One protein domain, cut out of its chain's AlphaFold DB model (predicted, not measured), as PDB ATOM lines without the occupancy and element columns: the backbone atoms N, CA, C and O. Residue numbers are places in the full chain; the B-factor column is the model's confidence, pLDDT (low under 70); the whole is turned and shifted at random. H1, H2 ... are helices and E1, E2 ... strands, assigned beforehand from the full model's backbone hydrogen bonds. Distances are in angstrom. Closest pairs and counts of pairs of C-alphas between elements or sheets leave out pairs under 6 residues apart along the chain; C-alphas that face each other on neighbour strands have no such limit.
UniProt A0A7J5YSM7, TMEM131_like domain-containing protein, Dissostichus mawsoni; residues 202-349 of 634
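Overview. This is residues 202 to 349 of the 634 residues of the protein "TMEM131_like domain-containing protein" of Dissostichus mawsoni (UniProt A0A7J5YSM7). Two strongly twisted sheets lie partly face to face as a sandwich, E1 E5 E6 E9 E8 over E2 E3 E4 E7, their strands crossed at 41 degrees. The short helix H2 packs on E2 and E3 and grazes the other sheet, while the long hairpin of E2 and E3 runs along much of the length. The 148 printed residues hold nine named strands and two named helices in the order E1 E2 E3 H1 E4 H2 E5 E6 E7 E8 E9, and the class is mostly strand. Both sheets are antiparallel throughout. The whole is compact, with a radius of gyration of the C-alphas of 16.4 A, but elongated in outline, 52 by 30 by 25 A.

Along the chain. In the five-stranded sheet, E1 is residues 202 to 204, starting at C-alpha 202 (-28.974, -45.993, -41.685); E5 is 280 to 287, 23.3 A long; E6 is 298 to 305, also 23.3 A; E8 is 324 to 328; and E9 is 341 to 348, 21.4 A, ending at C-alpha 348 (-38.577, -32.322, -43.598). In the four-stranded sheet, E2 is residues 207 to 218, 30.0 A; E3 is 221 to 233, 38.0 A, from C-alpha 221 (-62.876, -46.858, -20.072); E4 is 252 to 262, 32.5 A; and E7 is 311 to 318, 20.5 A. H1 is residues 236 to 239 and H2 is 272 to 279. E2 bends by 59 degrees at residue 210 and E7 by 57 degrees at residue 314.

Arrangement. The five-stranded sheet, order E1 E5 E6 E9 E8, has edge strands E1 and E8; within hydrogen-bond range across its neighbour pairs are N 204 and O 284 of E1 and E5 at 2.9 A, N 283 and O 302 of E5 and E6 at 2.8 A, N 301 and O 344 of E6 and E9 at 2.8 A, and N 325 and O 347 of E8 and E9 at 2.8 A. The facing parts of the two sheets are 8.8 A centre to centre. The closest C-alphas of E7 and E8, Met 316 and Cys 328, are 6.2 A apart. In the second sheet, order E2 E3 E4 E7, N 212 and O 227 are 2.9 A apart, N 228 and O 257 2.8 A, and N 258 and O 315 2.9 A. E1 runs on into E2 at 67 degrees. H2 is on this sheet at a height of 7.8 A, only just over E3 with 3 of its C-alphas, slantwise to the strands at 51 degrees on the local plane. Every O i to N i+4 pair of H2 is within hydrogen-bond range; H1 is too short for one.

Size, cuts and confidence. The C-alphas of Thr 267 and Ala 293, the two farthest apart, are 52.8 A from each other. The printed part has no cut. The links H1 to E4 and E8 to E9 are long; in the latter, residues 332 to 333 pair antiparallel with residues 311 to 312 of E7. Mean pLDDT of the printed part is 72.9, and 54 residues are under 70, among them 234 to 252 and 287 to 297.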
ATOM      1  N   LEU A 202     -29.609 -46.341 -42.943       73.69
ATOM      2  CA  LEU A 202     -28.974 -45.993 -41.685       73.69
ATOM      3  C   LEU A 202     -29.954 -46.216 -40.532       73.69
ATOM      4  O   LEU A 202     -30.969 -45.526 -40.417       73.69
ATOM      5  N   LEU A 203     -29.629 -47.181 -39.672       77.12
ATOM      6  CA  LEU A 203     -30.391 -47.479 -38.465       77.12
ATOM      7  C   LEU A 203     -29.896 -46.639 -37.288       77.12
ATOM      8  O   LEU A 203     -28.715 -46.684 -36.935       77.12
ATOM      9  N   VAL A 204     -30.814 -45.929 -36.639       80.69
ATOM     10  CA  VAL A 204     -30.567 -45.208 -35.386       80.69
ATOM     11  C   VAL A 204     -31.477 -45.786 -34.302       80.69
ATOM     12  O   VAL A 204     -32.696 -45.834 -34.452       80.69
ATOM     13  N   PHE A 205     -30.877 -46.227 -33.194       82.00
ATOM     14  CA  PHE A 205     -31.582 -46.735 -32.015       82.00
ATOM     15  C   PHE A 205     -31.669 -45.624 -30.963       82.00
ATOM     16  O   PHE A 205     -30.674 -45.370 -30.278       82.00
ATOM     17  N   PRO A 206     -32.805 -44.917 -30.836       82.56
ATOM     18  CA  PRO A 206     -32.907 -43.796 -29.921       82.56
ATOM     19  C   PRO A 206     -33.097 -44.252 -28.471       82.56
ATOM     20  O   PRO A 206     -33.665 -45.309 -28.189       82.56
ATOM     21  N   HIS A 207     -32.627 -43.437 -27.530       77.06
ATOM     22  CA  HIS A 207     -32.643 -43.756 -26.109       77.06
ATOM     23  C   HIS A 207     -33.923 -43.236 -25.439       77.06
ATOM     24  O   HIS A 207     -34.204 -42.036 -25.462       77.06
ATOM     25  N   ILE A 208     -34.673 -44.121 -24.774       78.94
ATOM     26  CA  ILE A 208     -35.824 -43.738 -23.941       78.94
ATOM     27  C   ILE A 208     -35.287 -43.054 -22.676       78.94
ATOM     28  O   ILE A 208     -34.756 -43.711 -21.783       78.94
ATOM     29  N   GLN A 209     -35.392 -41.728 -22.593       76.31
ATOM     30  CA  GLN A 209     -34.908 -40.962 -21.440       76.31
ATOM     31  C   GLN A 209     -35.906 -40.923 -20.281       76.31
ATOM     32  O   GLN A 209     -35.504 -40.949 -19.119       76.31
ATOM     33  N   SER A 210     -37.209 -40.833 -20.565       79.62
ATOM     34  CA  SER A 210     -38.227 -40.834 -19.512       79.62
ATOM     35  C   SER A 210     -39.558 -41.416 -19.976       79.62
ATOM     36  O   SER A 210     -39.904 -41.367 -21.155       79.62
ATOM     37  N   ILE A 211     -40.307 -41.964 -19.015       79.12
ATOM     38  CA  ILE A 211     -41.652 -42.509 -19.211       79.12
ATOM     39  C   ILE A 211     -42.593 -41.777 -18.252       79.12
ATOM     40  O   ILE A 211     -42.611 -42.051 -17.043       79.12
ATOM     41  N   LYS A 212     -43.358 -40.829 -18.795       78.94
ATOM     42  CA  LYS A 212     -44.458 -40.148 -18.102       78.94
ATOM     43  C   LYS A 212     -45.714 -41.005 -18.254       78.94
ATOM     44  O   LYS A 212     -45.967 -41.524 -19.336       78.94
ATOM     45  N   LEU A 213     -46.496 -41.158 -17.189       74.56
ATOM     46  CA  LEU A 213     -47.801 -41.813 -17.265       74.56
ATOM     47  C   LEU A 213     -48.884 -40.829 -16.852       74.56
ATOM     48  O   LEU A 213     -48.750 -40.143 -15.839       74.56
ATOM     49  N   THR A 214     -49.947 -40.786 -17.642       70.94
ATOM     50  CA  THR A 214     -51.143 -39.984 -17.403       70.94
ATOM     51  C   THR A 214     -52.353 -40.892 -17.566       70.94
ATOM     52  O   THR A 214     -52.497 -41.584 -18.570       70.94
ATOM     53  N   GLN A 215     -53.223 -40.942 -16.560       67.25
ATOM     54  CA  GLN A 215     -54.465 -41.709 -16.644       67.25
ATOM     55  C   GLN A 215     -55.592 -40.777 -17.092       67.25
ATOM     56  O   GLN A 215     -55.788 -39.713 -16.507       67.25
ATOM     57  N   THR A 216     -56.323 -41.176 -18.130       63.25
ATOM     58  CA  THR A 216     -57.415 -40.397 -18.723       63.25
ATOM     59  C   THR A 216     -58.666 -41.258 -18.824       63.25
ATOM     60  O   THR A 216     -58.624 -42.369 -19.354       63.25
ATOM     61  N   GLN A 217     -59.786 -40.749 -18.318       55.66
ATOM     62  CA  GLN A 217     -61.077 -41.421 -18.425       55.66
ATOM     63  C   GLN A 217     -61.738 -41.014 -19.747       55.66
ATOM     64  O   GLN A 217     -62.123 -39.861 -19.923       55.66
ATOM     65  N   GLU A 218     -61.833 -41.958 -20.678       55.53
ATOM     66  CA  GLU A 218     -62.291 -41.750 -22.057       55.53
ATOM     67  C   GLU A 218     -63.313 -42.868 -22.350       55.53
ATOM     68  O   GLU A 218     -63.032 -44.038 -22.089       55.53
ATOM     69  N   ASP A 219     -64.539 -42.520 -22.758       48.00
ATOM     70  CA  ASP A 219     -65.662 -43.432 -23.062       48.00
ATOM     71  C   ASP A 219     -65.819 -44.641 -22.117       48.00
ATOM     72  O   ASP A 219     -65.591 -45.802 -22.475       48.00
ATOM     73  N   ALA A 220     -66.185 -44.340 -20.863       52.09
ATOM     74  CA  ALA A 220     -66.389 -45.292 -19.759       52.09
ATOM     75  C   ALA A 220     -65.205 -46.249 -19.484       52.09
ATOM     76  O   ALA A 220     -65.342 -47.213 -18.728       52.09
ATOM     77  N   SER A 221     -64.038 -45.980 -20.070       58.09
ATOM     78  CA  SER A 221     -62.876 -46.858 -20.072       58.09
ATOM     79  C   SER A 221     -61.713 -46.207 -19.328       58.09
ATOM     80  O   SER A 221     -61.382 -45.043 -19.551       58.09
ATOM     81  N   ASN A 222     -61.045 -46.976 -18.467       69.31
ATOM     82  CA  ASN A 222     -59.789 -46.551 -17.856       69.31
ATOM     83  C   ASN A 222     -58.659 -46.702 -18.885       69.31
ATOM     84  O   ASN A 222     -58.125 -47.798 -19.085       69.31
ATOM     85  N   ILE A 223     -58.312 -45.604 -19.559       73.50
ATOM     86  CA  ILE A 223     -57.196 -45.563 -20.505       73.50
ATOM     87  C   ILE A 223     -55.974 -44.970 -19.802       73.50
ATOM     88  O   ILE A 223     -56.010 -43.878 -19.235       73.50
ATOM     89  N   THR A 224     -54.874 -45.714 -19.832       78.44
ATOM     90  CA  THR A 224     -53.563 -45.238 -19.387       78.44
ATOM     91  C   THR A 224     -52.777 -44.772 -20.601       78.44
ATOM     92  O   THR A 224     -52.577 -45.552 -21.530       78.44
ATOM     93  N   ILE A 225     -52.309 -43.528 -20.585       79.56
ATOM     94  CA  ILE A 225     -51.408 -42.970 -21.593       79.56
ATOM     95  C   ILE A 225     -49.971 -43.001 -21.048       79.56
ATOM     96  O   ILE A 225     -49.708 -42.717 -19.878       79.56
ATOM     97  N   LEU A 226     -49.045 -43.393 -21.917       81.31
ATOM     98  CA  LEU A 226     -47.619 -43.599 -21.691       81.31
ATOM     99  C   LEU A 226     -46.853 -42.652 -22.621       81.31
ATOM    100  O   LEU A 226     -46.616 -42.982 -23.782       81.31
ATOM    101  N   GLY A 227     -46.486 -41.477 -22.114       83.44
ATOM    102  CA  GLY A 227     -45.648 -40.515 -22.827       83.44
ATOM    103  C   GLY A 227     -44.175 -40.897 -22.715       83.44
ATOM    104  O   GLY A 227     -43.549 -40.680 -21.672       83.44
ATOM    105  N   LEU A 228     -43.628 -41.466 -23.785       81.94
ATOM    106  CA  LEU A 228     -42.218 -41.816 -23.927       81.94
ATOM    107  C   LEU A 228     -41.458 -40.614 -24.478       81.94
ATOM    108  O   LEU A 228     -41.755 -40.164 -25.582       81.94
ATOM    109  N   PHE A 229     -40.470 -40.114 -23.736       82.75
ATOM    110  CA  PHE A 229     -39.513 -39.139 -24.257       82.75
ATOM    111  C   PHE A 229     -38.252 -39.860 -24.735       82.75
ATOM    112  O   PHE A 229     -37.640 -40.624 -23.979       82.75
ATOM    113  N   VAL A 230     -37.905 -39.635 -25.998       83.44
ATOM    114  CA  VAL A 230     -36.977 -40.448 -26.784       83.44
ATOM    115  C   VAL A 230     -36.001 -39.512 -27.500       83.44
ATOM    116  O   VAL A 230     -36.428 -38.670 -28.285       83.44
ATOM    117  N   GLU A 231     -34.699 -39.645 -27.237       83.25
ATOM    118  CA  GLU A 231     -33.654 -38.777 -27.808       83.25
ATOM    119  C   GLU A 231     -32.584 -39.612 -28.526       83.25
ATOM    120  O   GLU A 231     -32.192 -40.683 -28.054       83.25
ATOM    121  N   CYS A 232     -32.078 -39.123 -29.658       74.94
ATOM    122  CA  CYS A 232     -30.919 -39.697 -30.345       74.94
ATOM    123  C   CYS A 232     -30.009 -38.620 -30.923       74.94
ATOM    124  O   CYS A 232     -30.473 -37.546 -31.292       74.94
ATOM    125  N   SER A 233     -28.720 -38.933 -31.056       73.12
ATOM    126  CA  SER A 233     -27.834 -38.212 -31.965       73.12
ATOM    127  C   SER A 233     -27.995 -38.750 -33.386       73.12
ATOM    128  O   SER A 233     -28.028 -39.966 -33.595       73.12
ATOM    129  N   LEU A 234     -28.078 -37.854 -34.368       69.06
ATOM    130  CA  LEU A 234     -28.163 -38.234 -35.778       69.06
ATOM    131  C   LEU A 234     -26.753 -38.302 -36.400       69.06
ATOM    132  O   LEU A 234     -25.959 -37.376 -36.209       69.06
ATOM    133  N   PRO A 235     -26.389 -39.384 -37.119       61.91
ATOM    134  CA  PRO A 235     -25.066 -39.494 -37.732       61.91
ATOM    135  C   PRO A 235     -24.839 -38.455 -38.834       61.91
ATOM    136  O   PRO A 235     -25.742 -38.133 -39.605       61.91
ATOM    137  N   LYS A 236     -23.598 -37.961 -38.941       58.34
ATOM    138  CA  LYS A 236     -23.281 -36.757 -39.730       58.34
ATOM    139  C   LYS A 236     -23.516 -36.876 -41.240       58.34
ATOM    140  O   LYS A 236     -23.627 -35.855 -41.907       58.34
ATOM    141  N   SER A 237     -23.662 -38.091 -41.768       54.19
ATOM    142  CA  SER A 237     -24.087 -38.336 -43.150       54.19
ATOM    143  C   SER A 237     -25.479 -37.771 -43.464       54.19
ATOM    144  O   SER A 237     -25.694 -37.318 -44.584       54.19
ATOM    145  N   LEU A 238     -26.401 -37.725 -42.495       54.38
ATOM    146  CA  LEU A 238     -27.768 -37.226 -42.710       54.38
ATOM    147  C   LEU A 238     -27.849 -35.699 -42.883       54.38
ATOM    148  O   LEU A 238     -28.818 -35.201 -43.449       54.38
ATOM    149  N   PHE A 239     -26.830 -34.953 -42.446       53.16
ATOM    150  CA  PHE A 239     -26.767 -33.496 -42.628       53.16
ATOM    151  C   PHE A 239     -26.171 -33.082 -43.985       53.16
ATOM    152  O   PHE A 239     -26.279 -31.919 -44.361       53.16
ATOM    153  N   ASN A 240     -25.552 -34.012 -44.725       43.75
ATOM    154  CA  ASN A 240     -24.808 -33.707 -45.954       43.75
ATOM    155  C   ASN A 240     -25.659 -33.721 -47.238       43.75
ATOM    156  O   ASN A 240     -25.150 -33.341 -48.291       43.75
ATOM    157  N   ASN A 241     -26.923 -34.156 -47.184       44.31
ATOM    158  CA  ASN A 241     -27.784 -34.206 -48.369       44.31
ATOM    159  C   ASN A 241     -28.093 -32.771 -48.868       44.31
ATOM    160  O   ASN A 241     -28.620 -31.974 -48.086       44.31
ATOM    161  N   PRO A 242     -27.784 -32.417 -50.135       36.72
ATOM    162  CA  PRO A 242     -27.906 -31.047 -50.641       36.72
ATOM    163  C   PRO A 242     -29.346 -30.523 -50.783       36.72
ATOM    164  O   PRO A 242     -29.512 -29.337 -51.063       36.72
ATOM    165  N   GLN A 243     -30.379 -31.356 -50.597       39.81
ATOM    166  CA  GLN A 243     -31.776 -30.909 -50.580       39.81
ATOM    167  C   GLN A 243     -32.340 -30.838 -49.152       39.81
ATOM    168  O   GLN A 243     -32.523 -31.859 -48.490       39.81
ATOM    169  N   GLY A 244     -32.650 -29.616 -48.702       44.56
ATOM    170  CA  GLY A 244     -33.742 -29.327 -47.759       44.56
ATOM    171  C   GLY A 244     -33.713 -29.960 -46.361       44.56
ATOM    172  O   GLY A 244     -34.725 -29.906 -45.666       44.56
ATOM    173  N   SER A 245     -32.613 -30.569 -45.905       50.50
ATOM    174  CA  SER A 245     -32.611 -31.278 -44.618       50.50
ATOM    175  C   SER A 245     -32.769 -30.320 -43.422       50.50
ATOM    176  O   SER A 245     -31.820 -29.728 -42.913       50.50
ATOM    177  N   CYS A 246     -33.995 -30.244 -42.901       52.56
ATOM    178  CA  CYS A 246     -34.420 -29.504 -41.704       52.56
ATOM    179  C   CYS A 246     -33.615 -29.811 -40.418       52.56
ATOM    180  O   CYS A 246     -33.775 -29.148 -39.395       52.56
ATOM    181  N   LEU A 247     -32.743 -30.819 -40.474       54.38
ATOM    182  CA  LEU A 247     -31.902 -31.344 -39.403       54.38
ATOM    183  C   LEU A 247     -30.541 -30.626 -39.279       54.38
ATOM    184  O   LEU A 247     -29.802 -30.899 -38.338       54.38
ATOM    185  N   GLN A 248     -30.193 -29.713 -40.197       51.66
ATOM    186  CA  GLN A 248     -28.866 -29.072 -40.291       51.66
ATOM    187  C   GLN A 248     -28.373 -28.320 -39.034       51.66
ATOM    188  O   GLN A 248     -27.178 -28.046 -38.938       51.66
ATOM    189  N   SER A 249     -29.249 -27.962 -38.085       47.66
ATOM    190  CA  SER A 249     -28.902 -27.122 -36.922       47.66
ATOM    191  C   SER A 249     -28.837 -27.846 -35.570       47.66
ATOM    192  O   SER A 249     -28.262 -27.293 -34.631       47.66
ATOM    193  N   GLU A 250     -29.377 -29.064 -35.439       52.38
ATOM    194  CA  GLU A 250     -29.384 -29.813 -34.173       52.38
ATOM    195  C   GLU A 250     -28.820 -31.231 -34.363       52.38
ATOM    196  O   GLU A 250     -29.431 -32.084 -34.999       52.38
ATOM    197  N   GLU A 251     -27.676 -31.531 -33.728       57.84
ATOM    198  CA  GLU A 251     -27.077 -32.882 -33.736       57.84
ATOM    199  C   GLU A 251     -27.971 -33.954 -33.072       57.84
ATOM    200  O   GLU A 251     -27.627 -35.140 -33.103       57.84
ATOM    201  N   ARG A 252     -29.091 -33.560 -32.442       67.38
ATOM    202  CA  ARG A 252     -29.983 -34.445 -31.685       67.38
ATOM    203  C   ARG A 252     -31.454 -34.285 -32.057       67.38
ATOM    204  O   ARG A 252     -32.008 -33.190 -31.973       67.38
ATOM    205  N   LEU A 253     -32.101 -35.409 -32.356       77.44
ATOM    206  CA  LEU A 253     -33.540 -35.504 -32.585       77.44
ATOM    207  C   LEU A 253     -34.245 -35.993 -31.314       77.44
ATOM    208  O   LEU A 253     -33.935 -37.070 -30.796       77.44
ATOM    209  N   SER A 254     -35.209 -35.200 -30.848       83.69
ATOM    210  CA  SER A 254     -36.049 -35.464 -29.679       83.69
ATOM    211  C   SER A 254     -37.499 -35.697 -30.101       83.69
ATOM    212  O   SER A 254     -38.115 -34.835 -30.734       83.69
ATOM    213  N   LEU A 255     -38.056 -36.844 -29.719       83.56
ATOM    214  CA  LEU A 255     -39.424 -37.266 -30.015       83.56
ATOM    215  C   LEU A 255     -40.186 -37.552 -28.714       83.56
ATOM    216  O   LEU A 255     -39.649 -38.159 -27.783       83.56
ATOM    217  N   GLN A 256     -41.459 -37.169 -28.671       86.06
ATOM    218  CA  GLN A 256     -42.423 -37.697 -27.710       86.06
ATOM    219  C   GLN A 256     -43.368 -38.667 -28.422       86.06
ATOM    220  O   GLN A 256     -43.977 -38.317 -29.429       86.06
ATOM    221  N   ILE A 257     -43.506 -39.878 -27.880       88.31
ATOM    222  CA  ILE A 257     -44.398 -40.925 -28.388       88.31
ATOM    223  C   ILE A 257     -45.410 -41.264 -27.298       88.31
ATOM    224  O   ILE A 257     -45.024 -41.739 -26.229       88.31
ATOM    225  N   ASN A 258     -46.699 -41.048 -27.558       85.50
ATOM    226  CA  ASN A 258     -47.768 -41.346 -26.611       85.50
ATOM    227  C   ASN A 258     -48.420 -42.689 -26.972       85.50
ATOM    228  O   ASN A 258     -49.208 -42.788 -27.917       85.50
ATOM    229  N   LEU A 259     -48.109 -43.733 -26.202       86.44
ATOM    230  CA  LEU A 259     -48.807 -45.019 -26.294       86.44
ATOM    231  C   LEU A 259     -50.035 -45.025 -25.377       86.44
ATOM    232  O   LEU A 259     -50.001 -44.431 -24.302       86.44
ATOM    233  N   SER A 260     -51.098 -45.739 -25.743       86.06
ATOM    234  CA  SER A 260     -52.240 -45.998 -24.865       86.06
ATOM    235  C   SER A 260     -52.390 -47.487 -24.543       86.06
ATOM    236  O   SER A 260     -52.183 -48.368 -25.383       86.06
ATOM    237  N   ALA A 261     -52.747 -47.759 -23.289       83.56
ATOM    238  CA  ALA A 261     -53.043 -49.077 -22.750       83.56
ATOM    239  C   ALA A 261     -54.449 -49.063 -22.134       83.56
ATOM    240  O   ALA A 261     -54.743 -48.257 -21.247       83.56
ATOM    241  N   ARG A 262     -55.317 -49.979 -22.576       76.19
ATOM    242  CA  ARG A 262     -56.588 -50.272 -21.898       76.19
ATOM    243  C   ARG A 262     -56.289 -51.203 -20.723       76.19
ATOM    244  O   ARG A 262     -55.744 -52.282 -20.940       76.19
ATOM    245  N   GLY A 263     -56.622 -50.784 -19.503       64.31
ATOM    246  CA  GLY A 263     -56.342 -51.554 -18.290       64.31
ATOM    247  C   GLY A 263     -57.475 -51.454 -17.277       64.31
ATOM    248  O   GLY A 263     -57.886 -50.359 -16.900       64.31
ATOM    249  N   ASP A 264     -57.960 -52.601 -16.807       53.50
ATOM    250  CA  ASP A 264     -59.152 -52.663 -15.950       53.50
ATOM    251  C   ASP A 264     -58.878 -52.252 -14.489       53.50
ATOM    252  O   ASP A 264     -59.815 -52.066 -13.711       53.50
ATOM    253  N   ARG A 265     -57.603 -52.116 -14.087       57.81
ATOM    254  CA  ARG A 265     -57.184 -51.795 -12.709       57.81
ATOM    255  C   ARG A 265     -55.977 -50.843 -12.676       57.81
ATOM    256  O   ARG A 265     -55.023 -51.060 -13.422       57.81
ATOM    257  N   PRO A 266     -55.949 -49.844 -11.771       56.12
ATOM    258  CA  PRO A 266     -54.826 -48.905 -11.656       56.12
ATOM    259  C   PRO A 266     -53.543 -49.545 -11.091       56.12
ATOM    260  O   PRO A 266     -52.460 -48.998 -11.256       56.12
ATOM    261  N   THR A 267     -53.624 -50.721 -10.462       51.81
ATOM    262  CA  THR A 267     -52.478 -51.427  -9.854       51.81
ATOM    263  C   THR A 267     -51.461 -51.989 -10.852       51.81
ATOM    264  O   THR A 267     -50.385 -52.419 -10.442       51.81
ATOM    265  N   ASP A 268     -51.768 -52.016 -12.150       63.06
ATOM    266  CA  ASP A 268     -50.821 -52.459 -13.184       63.06
ATOM    267  C   ASP A 268     -50.028 -51.300 -13.820       63.06
ATOM    268  O   ASP A 268     -49.174 -51.540 -14.679       63.06
ATOM    269  N   LEU A 269     -50.254 -50.063 -13.353       64.12
ATOM    270  CA  LEU A 269     -49.572 -48.841 -13.791       64.12
ATOM    271  C   LEU A 269     -48.053 -48.912 -13.566       64.12
ATOM    272  O   LEU A 269     -47.269 -48.697 -14.494       64.12
ATOM    273  N   ASP A 270     -47.627 -49.317 -12.367       67.50
ATOM    274  CA  ASP A 270     -46.206 -49.467 -12.020       67.50
ATOM    275  C   ASP A 270     -45.521 -50.578 -12.830       67.50
ATOM    276  O   ASP A 270     -44.333 -50.490 -13.138       67.50
ATOM    277  N   LYS A 271     -46.290 -51.582 -13.274       78.19
ATOM    278  CA  LYS A 271     -45.829 -52.668 -14.157       78.19
ATOM    279  C   LYS A 271     -45.807 -52.283 -15.641       78.19
ATOM    280  O   LYS A 271     -45.516 -53.142 -16.476       78.19
ATOM    281  N   LEU A 272     -46.163 -51.054 -16.025       79.12
ATOM    282  CA  LEU A 272     -46.039 -50.594 -17.416       79.12
ATOM    283  C   LEU A 272     -44.658 -49.992 -17.705       79.12
ATOM    284  O   LEU A 272     -44.117 -50.262 -18.773       79.12
ATOM    285  N   LYS A 273     -44.035 -49.275 -16.758       80.62
ATOM    286  CA  LYS A 273     -42.661 -48.757 -16.928       80.62
ATOM    287  C   LYS A 273     -41.619 -49.850 -17.240       80.62
ATOM    288  O   LYS A 273     -40.983 -49.737 -18.287       80.62
ATOM    289  N   PRO A 274     -41.435 -50.907 -16.416       81.12
ATOM    290  CA  PRO A 274     -40.450 -51.951 -16.707       81.12
ATOM    291  C   PRO A 274     -40.821 -52.740 -17.968       81.12
ATOM    292  O   PRO A 274     -39.948 -53.010 -18.786       81.12
ATOM    293  N   TYR A 275     -42.116 -53.012 -18.182       85.69
ATOM    294  CA  TYR A 275     -42.598 -53.676 -19.395       85.69
ATOM    295  C   TYR A 275     -42.179 -52.927 -20.666       85.69
ATOM    296  O   TYR A 275     -41.729 -53.550 -21.623       85.69
ATOM    297  N   VAL A 276     -42.306 -51.595 -20.690       85.88
ATOM    298  CA  VAL A 276     -41.914 -50.813 -21.869       85.88
ATOM    299  C   VAL A 276     -40.402 -50.861 -22.092       85.88
ATOM    300  O   VAL A 276     -39.978 -51.045 -23.228       85.88
ATOM    301  N   ILE A 277     -39.601 -50.769 -21.027       80.62
ATOM    302  CA  ILE A 277     -38.131 -50.816 -21.107       80.62
ATOM    303  C   ILE A 277     -37.624 -52.180 -21.622       80.62
ATOM    304  O   ILE A 277     -36.612 -52.225 -22.317       80.62
ATOM    305  N   GLU A 278     -38.309 -53.286 -21.313       81.44
ATOM    306  CA  GLU A 278     -37.904 -54.631 -21.753       81.44
ATOM    307  C   GLU A 278     -38.508 -55.045 -23.112       81.44
ATOM    308  O   GLU A 278     -37.803 -55.555 -23.994       81.44
ATOM    309  N   HIS A 279     -39.808 -54.825 -23.325       85.44
ATOM    310  CA  HIS A 279     -40.527 -55.388 -24.474       85.44
ATOM    311  C   HIS A 279     -40.636 -54.447 -25.677       85.44
ATOM    312  O   HIS A 279     -40.742 -54.951 -26.801       85.44
ATOM    313  N   ILE A 280     -40.553 -53.125 -25.489       88.31
ATOM    314  CA  ILE A 280     -40.686 -52.153 -26.582       88.31
ATOM    315  C   ILE A 280     -39.313 -51.749 -27.118       88.31
ATOM    316  O   ILE A 280     -38.415 -51.402 -26.357       88.31
ATOM    317  N   LEU A 281     -39.159 -51.767 -28.442       88.38
ATOM    318  CA  LEU A 281     -38.053 -51.090 -29.124       88.38
ATOM    319  C   LEU A 281     -38.607 -50.010 -30.052       88.38
ATOM    320  O   LEU A 281     -39.637 -50.209 -30.696       88.38
ATOM    321  N   VAL A 282     -37.875 -48.901 -30.139       89.56
ATOM    322  CA  VAL A 282     -38.017 -47.876 -31.177       89.56
ATOM    323  C   VAL A 282     -36.803 -47.989 -32.097       89.56
ATOM    324  O   VAL A 282     -35.688 -48.237 -31.632       89.56
ATOM    325  N   LEU A 283     -37.021 -47.815 -33.393       87.88
ATOM    326  CA  LEU A 283     -36.002 -47.795 -34.432       87.88
ATOM    327  C   LEU A 283     -36.322 -46.652 -35.397       87.88
ATOM    328  O   LEU A 283     -37.457 -46.515 -35.844       87.88
ATOM    329  N   LEU A 284     -35.322 -45.842 -35.720       85.31
ATOM    330  CA  LEU A 284     -35.387 -44.848 -36.786       85.31
ATOM    331  C   LEU A 284     -34.598 -45.381 -37.984       85.31
ATOM    332  O   LEU A 284     -33.457 -45.820 -37.822       85.31
ATOM    333  N   MET A 285     -35.204 -45.347 -39.169       79.69
ATOM    334  CA  MET A 285     -34.567 -45.747 -40.423       79.69
ATOM    335  C   MET A 285     -34.509 -44.550 -41.370       79.69
ATOM    336  O   MET A 285     -35.545 -43.982 -41.712       79.69
ATOM    337  N   ALA A 286     -33.302 -44.178 -41.796       75.19
ATOM    338  CA  ALA A 286     -33.073 -43.085 -42.737       75.19
ATOM    339  C   ALA A 286     -32.356 -43.592 -44.008       75.19
ATOM    340  O   ALA A 286     -31.405 -44.372 -43.889       75.19
ATOM    341  N   PRO A 287     -32.768 -43.171 -45.218       66.44
ATOM    342  CA  PRO A 287     -32.085 -43.533 -46.460       66.44
ATOM    343  C   PRO A 287     -30.724 -42.827 -46.565       66.44
ATOM    344  O   PRO A 287     -30.593 -41.672 -46.160       66.44
ATOM    345  N   THR A 288     -29.716 -43.488 -47.147       55.72
ATOM    346  CA  THR A 288     -28.378 -42.889 -47.362       55.72
ATOM    347  C   THR A 288     -28.061 -42.555 -48.823       55.72
ATOM    348  O   THR A 288     -26.908 -42.277 -49.139       55.72
ATOM    349  N   ASP A 289     -29.038 -42.646 -49.727       52.75
ATOM    350  CA  ASP A 289     -28.822 -42.614 -51.179       52.75
ATOM    351  C   ASP A 289     -29.118 -41.231 -51.791       52.75
ATOM    352  O   ASP A 289     -30.221 -40.698 -51.657       52.75
ATOM    353  N   GLU A 290     -28.134 -40.667 -52.496       47.16
ATOM    354  CA  GLU A 290     -28.209 -39.362 -53.171       47.16
ATOM    355  C   GLU A 290     -28.997 -39.405 -54.498       47.16
ATOM    356  O   GLU A 290     -29.224 -38.364 -55.115       47.16
ATOM    357  N   GLN A 291     -29.403 -40.582 -54.995       37.72
ATOM    358  CA  GLN A 291     -30.073 -40.713 -56.302       37.72
ATOM    359  C   GLN A 291     -31.597 -40.461 -56.290       37.72
ATOM    360  O   GLN A 291     -32.221 -40.458 -57.355       37.72
ATOM    361  N   ALA A 292     -32.217 -40.203 -55.134       35.66
ATOM    362  CA  ALA A 292     -33.663 -39.969 -54.998       35.66
ATOM    363  C   ALA A 292     -34.109 -38.541 -55.401       35.66
ATOM    364  O   ALA A 292     -34.775 -37.850 -54.640       35.66
ATOM    365  N   ALA A 293     -33.765 -38.089 -56.610       35.81
ATOM    366  CA  ALA A 293     -33.917 -36.700 -57.079       35.81
ATOM    367  C   ALA A 293     -35.369 -36.200 -57.330       35.81
ATOM    368  O   ALA A 293     -35.572 -35.322 -58.171       35.81
ATOM    369  N   VAL A 294     -36.381 -36.779 -56.666       40.44
ATOM    370  CA  VAL A 294     -37.821 -36.496 -56.874       40.44
ATOM    371  C   VAL A 294     -38.656 -36.541 -55.577       40.44
ATOM    372  O   VAL A 294     -39.731 -35.949 -55.549       40.44
ATOM    373  N   GLU A 295     -38.202 -37.209 -54.511       46.75
ATOM    374  CA  GLU A 295     -38.969 -37.380 -53.260       46.75
ATOM    375  C   GLU A 295     -38.189 -36.827 -52.055       46.75
ATOM    376  O   GLU A 295     -36.980 -37.033 -51.946       46.75
ATOM    377  N   GLU A 296     -38.887 -36.133 -51.150       53.09
ATOM    378  CA  GLU A 296     -38.306 -35.524 -49.944       53.09
ATOM    379  C   GLU A 296     -37.608 -36.574 -49.046       53.09
ATOM    380  O   GLU A 296     -38.092 -37.707 -48.919       53.09
ATOM    381  N   PRO A 297     -36.492 -36.226 -48.368       59.22
ATOM    382  CA  PRO A 297     -35.782 -37.151 -47.489       59.22
ATOM    383  C   PRO A 297     -36.619 -37.480 -46.242       59.22
ATOM    384  O   PRO A 297     -36.649 -36.731 -45.264       59.22
ATOM    385  N   THR A 298     -37.285 -38.634 -46.277       72.56
ATOM    386  CA  THR A 298     -38.129 -39.146 -45.191       72.56
ATOM    387  C   THR A 298     -37.369 -40.090 -44.257       72.56
ATOM    388  O   THR A 298     -36.545 -40.897 -44.687       72.56
ATOM    389  N   ILE A 299     -37.660 -40.001 -42.957       81.31
ATOM    390  CA  ILE A 299     -37.157 -40.908 -41.915       81.31
ATOM    391  C   ILE A 299     -38.342 -41.706 -41.367       81.31
ATOM    392  O   ILE A 299     -39.280 -41.137 -40.805       81.31
ATOM    393  N   GLY A 300     -38.299 -43.027 -41.515       84.44
ATOM    394  CA  GLY A 300     -39.332 -43.920 -40.998       84.44
ATOM    395  C   GLY A 300     -39.131 -44.216 -39.512       84.44
ATOM    396  O   GLY A 300     -38.028 -44.562 -39.074       84.44
ATOM    397  N   VAL A 301     -40.202 -44.096 -38.729       88.88
ATOM    398  CA  VAL A 301     -40.258 -44.440 -37.303       88.88
ATOM    399  C   VAL A 301     -40.911 -45.812 -37.159       88.88
ATOM    400  O   VAL A 301     -42.088 -46.002 -37.474       88.88
ATOM    401  N   TYR A 302     -40.144 -46.765 -36.641       89.50
ATOM    402  CA  TYR A 302     -40.519 -48.163 -36.480       89.50
ATOM    403  C   TYR A 302     -40.595 -48.530 -34.997       89.50
ATOM    404  O   TYR A 302     -39.729 -48.159 -34.201       89.50
ATOM    405  N   MET A 303     -41.613 -49.300 -34.611       91.50
ATOM    406  CA  MET A 303     -41.782 -49.800 -33.244       91.50
ATOM    407  C   MET A 303     -42.064 -51.300 -33.199       91.50
ATOM    408  O   MET A 303     -42.744 -51.862 -34.058       91.50
ATOM    409  N   LEU A 304     -41.545 -51.945 -32.158       90.88
ATOM    410  CA  LEU A 304     -41.699 -53.370 -31.876       90.88
ATOM    411  C   LEU A 304     -42.343 -53.564 -30.500       90.88
ATOM    412  O   LEU A 304     -41.985 -52.855 -29.563       90.88
ATOM    413  N   ASN A 305     -43.224 -54.558 -30.358       92.44
ATOM    414  CA  ASN A 305     -43.795 -54.972 -29.074       92.44
ATOM    415  C   ASN A 305     -43.643 -56.487 -28.884       92.44
ATOM    416  O   ASN A 305     -44.523 -57.270 -29.229       92.44
ATOM    417  N   SER A 306     -42.510 -56.905 -28.316       88.44
ATOM    418  CA  SER A 306     -42.171 -58.324 -28.119       88.44
ATOM    419  C   SER A 306     -42.722 -58.890 -26.795       88.44
ATOM    420  O   SER A 306     -42.041 -59.643 -26.093       88.44
ATOM    421  N   GLY A 307     -43.903 -58.440 -26.375       86.00
ATOM    422  CA  GLY A 307     -44.537 -58.844 -25.121       86.00
ATOM    423  C   GLY A 307     -46.057 -58.888 -25.243       86.00
ATOM    424  O   GLY A 307     -46.626 -58.416 -26.227       86.00
ATOM    425  N   SER A 308     -46.720 -59.458 -24.242       85.75
ATOM    426  CA  SER A 308     -48.141 -59.830 -24.308       85.75
ATOM    427  C   SER A 308     -49.140 -58.671 -24.143       85.75
ATOM    428  O   SER A 308     -50.332 -58.837 -24.424       85.75
ATOM    429  N   LYS A 309     -48.710 -57.479 -23.697       85.88
ATOM    430  CA  LYS A 309     -49.622 -56.335 -23.502       85.88
ATOM    431  C   LYS A 309     -49.938 -55.661 -24.837       85.88
ATOM    432  O   LYS A 309     -49.045 -55.331 -25.613       85.88
ATOM    433  N   LYS A 310     -51.222 -55.383 -25.071       86.25
ATOM    434  CA  LYS A 310     -51.705 -54.623 -26.233       86.25
ATOM    435  C   LYS A 310     -51.506 -53.126 -25.984       86.25
ATOM    436  O   LYS A 310     -52.062 -52.598 -25.022       86.25
ATOM    437  N   LEU A 311     -50.739 -52.465 -26.848       88.25
ATOM    438  CA  LEU A 311     -50.473 -51.024 -26.802       88.25
ATOM    439  C   LEU A 311     -50.804 -50.395 -28.158       88.25
ATOM    440  O   LEU A 311     -50.449 -50.950 -29.195       88.25
ATOM    441  N   TYR A 312     -51.451 -49.234 -28.154       87.94
ATOM    442  CA  TYR A 312     -51.775 -48.477 -29.367       87.94
ATOM    443  C   TYR A 312     -50.935 -47.201 -29.415       87.94
ATOM    444  O   TYR A 312     -50.732 -46.575 -28.378       87.94
ATOM    445  N   VAL A 313     -50.480 -46.780 -30.591       87.75
ATOM    446  CA  VAL A 313     -49.931 -45.426 -30.781       87.75
ATOM    447  C   VAL A 313     -51.110 -44.446 -30.859       87.75
ATOM    448  O   VAL A 313     -51.966 -44.615 -31.727       87.75
ATOM    449  N   LYS A 314     -51.193 -43.457 -29.953       83.00
ATOM    450  CA  LYS A 314     -52.251 -42.419 -29.982       83.00
ATOM    451  C   LYS A 314     -51.796 -41.192 -30.773       83.00
ATOM    452  O   LYS A 314     -52.509 -40.747 -31.669       83.00
ATOM    453  N   ASP A 315     -50.602 -40.687 -30.476       83.06
ATOM    454  CA  ASP A 315     -49.959 -39.588 -31.199       83.06
ATOM    455  C   ASP A 315     -48.434 -39.588 -30.992       83.06
ATOM    456  O   ASP A 315     -47.906 -40.211 -30.062       83.06
ATOM    457  N   MET A 316     -47.725 -38.881 -31.872       83.62
ATOM    458  CA  MET A 316     -46.297 -38.589 -31.757       83.62
ATOM    459  C   MET A 316     -46.040 -37.112 -32.053       83.62
ATOM    460  O   MET A 316     -46.760 -36.500 -32.842       83.62
ATOM    461  N   GLN A 317     -45.009 -36.541 -31.429       80.31
ATOM    462  CA  GLN A 317     -44.673 -35.118 -31.521       80.31
ATOM    463  C   GLN A 317     -43.149 -34.940 -31.597       80.31
ATOM    464  O   GLN A 317     -42.409 -35.573 -30.840       80.31
ATOM    465  N   VAL A 318     -42.671 -34.070 -32.493       80.38
ATOM    466  CA  VAL A 318     -41.258 -33.652 -32.544       80.38
ATOM    467  C   VAL A 318     -41.043 -32.538 -31.518       80.38
ATOM    468  O   VAL A 318     -41.845 -31.611 -31.445       80.38
ATOM    469  N   LEU A 319     -39.980 -32.640 -30.715       74.62
ATOM    470  CA  LEU A 319     -39.642 -31.674 -29.657       74.62
ATOM    471  C   LEU A 319     -38.287 -30.966 -29.868       74.62
ATOM    472  O   LEU A 319     -37.968 -30.032 -29.135       74.62
ATOM    473  N   SER A 320     -37.508 -31.388 -30.869       67.19
ATOM    474  CA  SER A 320     -36.373 -30.625 -31.418       67.19
ATOM    475  C   SER A 320     -36.853 -29.379 -32.177       67.19
ATOM    476  O   SER A 320     -37.993 -29.337 -32.638       67.19
ATOM    477  N   LYS A 321     -35.980 -28.386 -32.392       59.56
ATOM    478  CA  LYS A 321     -36.284 -27.136 -33.136       59.56
ATOM    479  C   LYS A 321     -36.272 -27.316 -34.663       59.56
ATOM    480  O   LYS A 321     -35.883 -26.422 -35.410       59.56
ATOM    481  N   VAL A 322     -36.647 -28.504 -35.112       61.06
ATOM    482  CA  VAL A 322     -36.543 -28.981 -36.490       61.06
ATOM    483  C   VAL A 322     -37.890 -28.769 -37.179       61.06
ATOM    484  O   VAL A 322     -38.906 -29.264 -36.692       61.06
ATOM    485  N   GLU A 323     -37.911 -28.088 -38.328       59.53
ATOM    486  CA  GLU A 323     -39.125 -27.890 -39.141       59.53
ATOM    487  C   GLU A 323     -39.503 -29.165 -39.928       59.53
ATOM    488  O   GLU A 323     -39.491 -29.219 -41.158       59.53
ATOM    489  N   ALA A 324     -39.839 -30.226 -39.194       65.44
ATOM    490  CA  ALA A 324     -40.319 -31.488 -39.740       65.44
ATOM    491  C   ALA A 324     -41.843 -31.627 -39.612       65.44
ATOM    492  O   ALA A 324     -42.432 -31.374 -38.558       65.44
ATOM    493  N   SER A 325     -42.484 -32.124 -40.670       67.75
ATOM    494  CA  SER A 325     -43.763 -32.830 -40.547       67.75
ATOM    495  C   SER A 325     -43.533 -34.218 -39.964       67.75
ATOM    496  O   SER A 325     -42.590 -34.910 -40.340       67.75
ATOM    497  N   LEU A 326     -44.455 -34.652 -39.110       79.31
ATOM    498  CA  LEU A 326     -44.542 -36.027 -38.642       79.31
ATOM    499  C   LEU A 326     -45.945 -36.551 -38.948       79.31
ATOM    500  O   LEU A 326     -46.921 -36.102 -38.345       79.31
ATOM    501  N   GLU A 327     -46.052 -37.475 -39.897       80.62
ATOM    502  CA  GLU A 327     -47.296 -38.180 -40.195       80.62
ATOM    503  C   GLU A 327     -47.356 -39.435 -39.317       80.62
ATOM    504  O   GLU A 327     -46.585 -40.376 -39.491       80.62
ATOM    505  N   CYS A 328     -48.222 -39.416 -38.300       83.56
ATOM    506  CA  CYS A 328     -48.318 -40.472 -37.293       83.56
ATOM    507  C   CYS A 328     -49.497 -41.409 -37.583       83.56
ATOM    508  O   CYS A 328     -50.659 -41.006 -37.511       83.56
ATOM    509  N   ASN A 329     -49.205 -42.689 -37.805       81.06
ATOM    510  CA  ASN A 329     -50.207 -43.728 -37.995       81.06
ATOM    511  C   ASN A 329     -50.678 -44.269 -36.632       81.06
ATOM    512  O   ASN A 329     -49.894 -44.814 -35.853       81.06
ATOM    513  N   GLN A 330     -51.978 -44.163 -36.341       84.06
ATOM    514  CA  GLN A 330     -52.574 -44.720 -35.119       84.06
ATOM    515  C   GLN A 330     -52.718 -46.245 -35.225       84.06
ATOM    516  O   GLN A 330     -53.754 -46.769 -35.636       84.06
ATOM    517  N   VAL A 331     -51.652 -46.970 -34.876       87.56
ATOM    518  CA  VAL A 331     -51.549 -48.427 -35.060       87.56
ATOM    519  C   VAL A 331     -51.503 -49.170 -33.722       87.56
ATOM    520  O   VAL A 331     -50.862 -48.744 -32.760       87.56
ATOM    521  N   LEU A 332     -52.170 -50.327 -33.670       88.06
ATOM    522  CA  LEU A 332     -52.008 -51.322 -32.609       88.06
ATOM    523  C   LEU A 332     -50.659 -52.033 -32.768       88.06
ATOM    524  O   LEU A 332     -50.474 -52.810 -33.709       88.06
ATOM    525  N   LEU A 333     -49.752 -51.836 -31.813       88.69
ATOM    526  CA  LEU A 333     -48.525 -52.618 -31.710       88.69
ATOM    527  C   LEU A 333     -48.893 -54.064 -31.356       88.69
ATOM    528  O   LEU A 333     -49.259 -54.363 -30.212       88.69
ATOM    529  N   ARG A 334     -48.812 -54.953 -32.353       87.94
ATOM    530  CA  ARG A 334     -49.094 -56.390 -32.209       87.94
ATOM    531  C   ARG A 334     -48.320 -56.944 -31.000       87.94
ATOM    532  O   ARG A 334     -47.112 -56.728 -30.949       87.94
ATOM    533  N   PRO A 335     -48.980 -57.602 -30.029       88.50
ATOM    534  CA  PRO A 335     -48.275 -58.257 -28.934       88.50
ATOM    535  C   PRO A 335     -47.468 -59.446 -29.464       88.50
ATOM    536  O   PRO A 335     -47.820 -60.014 -30.499       88.50
ATOM    537  N   GLU A 336     -46.412 -59.813 -28.739       88.62
ATOM    538  CA  GLU A 336     -45.526 -60.951 -29.051       88.62
ATOM    539  C   GLU A 336     -44.972 -60.904 -30.493       88.62
ATOM    540  O   GLU A 336     -44.774 -61.924 -31.150       88.62
ATOM    541  N   ALA A 337     -44.721 -59.691 -30.997       88.31
ATOM    542  CA  ALA A 337     -44.203 -59.465 -32.339       88.31
ATOM    543  C   ALA A 337     -42.668 -59.463 -32.386       88.31
ATOM    544  O   ALA A 337     -42.014 -58.789 -31.587       88.31
ATOM    545  N   ASN A 338     -42.128 -60.134 -33.409       86.25
ATOM    546  CA  ASN A 338     -40.703 -60.131 -33.765       86.25
ATOM    547  C   ASN A 338     -40.401 -59.166 -34.933       86.25
ATOM    548  O   ASN A 338     -39.296 -58.642 -35.045       86.25
ATOM    549  N   ASN A 339     -41.396 -58.861 -35.775       88.06
ATOM    550  CA  ASN A 339     -41.268 -57.895 -36.872       88.06
ATOM    551  C   ASN A 339     -41.674 -56.492 -36.407       88.06
ATOM    552  O   ASN A 339     -42.701 -56.325 -35.741       88.06
ATOM    553  N   PHE A 340     -40.901 -55.478 -36.800       88.88
ATOM    554  CA  PHE A 340     -41.237 -54.083 -36.518       88.88
ATOM    555  C   PHE A 340     -42.478 -53.636 -37.307       88.88
ATOM    556  O   PHE A 340     -42.742 -54.101 -38.414       88.88
ATOM    557  N   THR A 341     -43.228 -52.703 -36.728       88.81
ATOM    558  CA  THR A 341     -44.351 -52.000 -37.360       88.81
ATOM    559  C   THR A 341     -43.929 -50.561 -37.636       88.81
ATOM    560  O   THR A 341     -43.431 -49.895 -36.728       88.81
ATOM    561  N   GLU A 342     -44.120 -50.071 -38.860       88.88
ATOM    562  CA  GLU A 342     -43.986 -48.641 -39.163       88.88
ATOM    563  C   GLU A 342     -45.153 -47.875 -38.528       88.88
ATOM    564  O   GLU A 342     -46.311 -48.288 -38.632       88.88
ATOM    565  N   VAL A 343     -44.847 -46.795 -37.811       89.88
ATOM    566  CA  VAL A 343     -45.816 -46.077 -36.963       89.88
ATOM    567  C   VAL A 343     -45.832 -44.571 -37.186       89.88
ATOM    568  O   VAL A 343     -46.840 -43.938 -36.886       89.88
ATOM    569  N   ALA A 344     -44.774 -43.990 -37.748       87.62
ATOM    570  CA  ALA A 344     -44.806 -42.624 -38.259       87.62
ATOM    571  C   ALA A 344     -43.752 -42.420 -39.352       87.62
ATOM    572  O   ALA A 344     -42.726 -43.100 -39.358       87.62
ATOM    573  N   THR A 345     -43.973 -41.450 -40.230       84.56
ATOM    574  CA  THR A 345     -42.996 -40.967 -41.212       84.56
ATOM    575  C   THR A 345     -42.676 -39.504 -40.917       84.56
ATOM    576  O   THR A 345     -43.566 -38.661 -40.786       84.56
ATOM    577  N   LEU A 346     -41.389 -39.196 -40.759       81.00
ATOM    578  CA  LEU A 346     -40.889 -37.843 -40.542       81.00
ATOM    579  C   LEU A 346     -40.372 -37.299 -41.876       81.00
ATOM    580  O   LEU A 346     -39.407 -37.831 -42.421       81.00
ATOM    581  N   ALA A 347     -41.006 -36.248 -42.387       73.88
ATOM    582  CA  ALA A 347     -40.625 -35.552 -43.615       73.88
ATOM    583  C   ALA A 347     -40.182 -34.127 -43.270       73.88
ATOM    584  O   ALA A 347     -40.944 -33.384 -42.639       73.88
ATOM    585  N   CYS A 348     -38.974 -33.728 -43.672       65.06
ATOM    586  CA  CYS A 348     -38.577 -32.322 -43.598       65.06
ATOM    587  C   CYS A 348     -39.459 -31.492 -44.528       65.06
ATOM    588  O   CYS A 348     -39.568 -31.826 -45.703       65.06
ATOM    589  N   LYS A 349     -40.058 -30.408 -44.024       55.91
ATOM    590  CA  LYS A 349     -40.759 -29.474 -44.906       55.91
ATOM    591  C   LYS A 349     -39.751 -28.571 -45.585       55.91
ATOM    592  O   LYS A 349     -38.944 -27.940 -44.904       55.91
TER     593      LYS A 349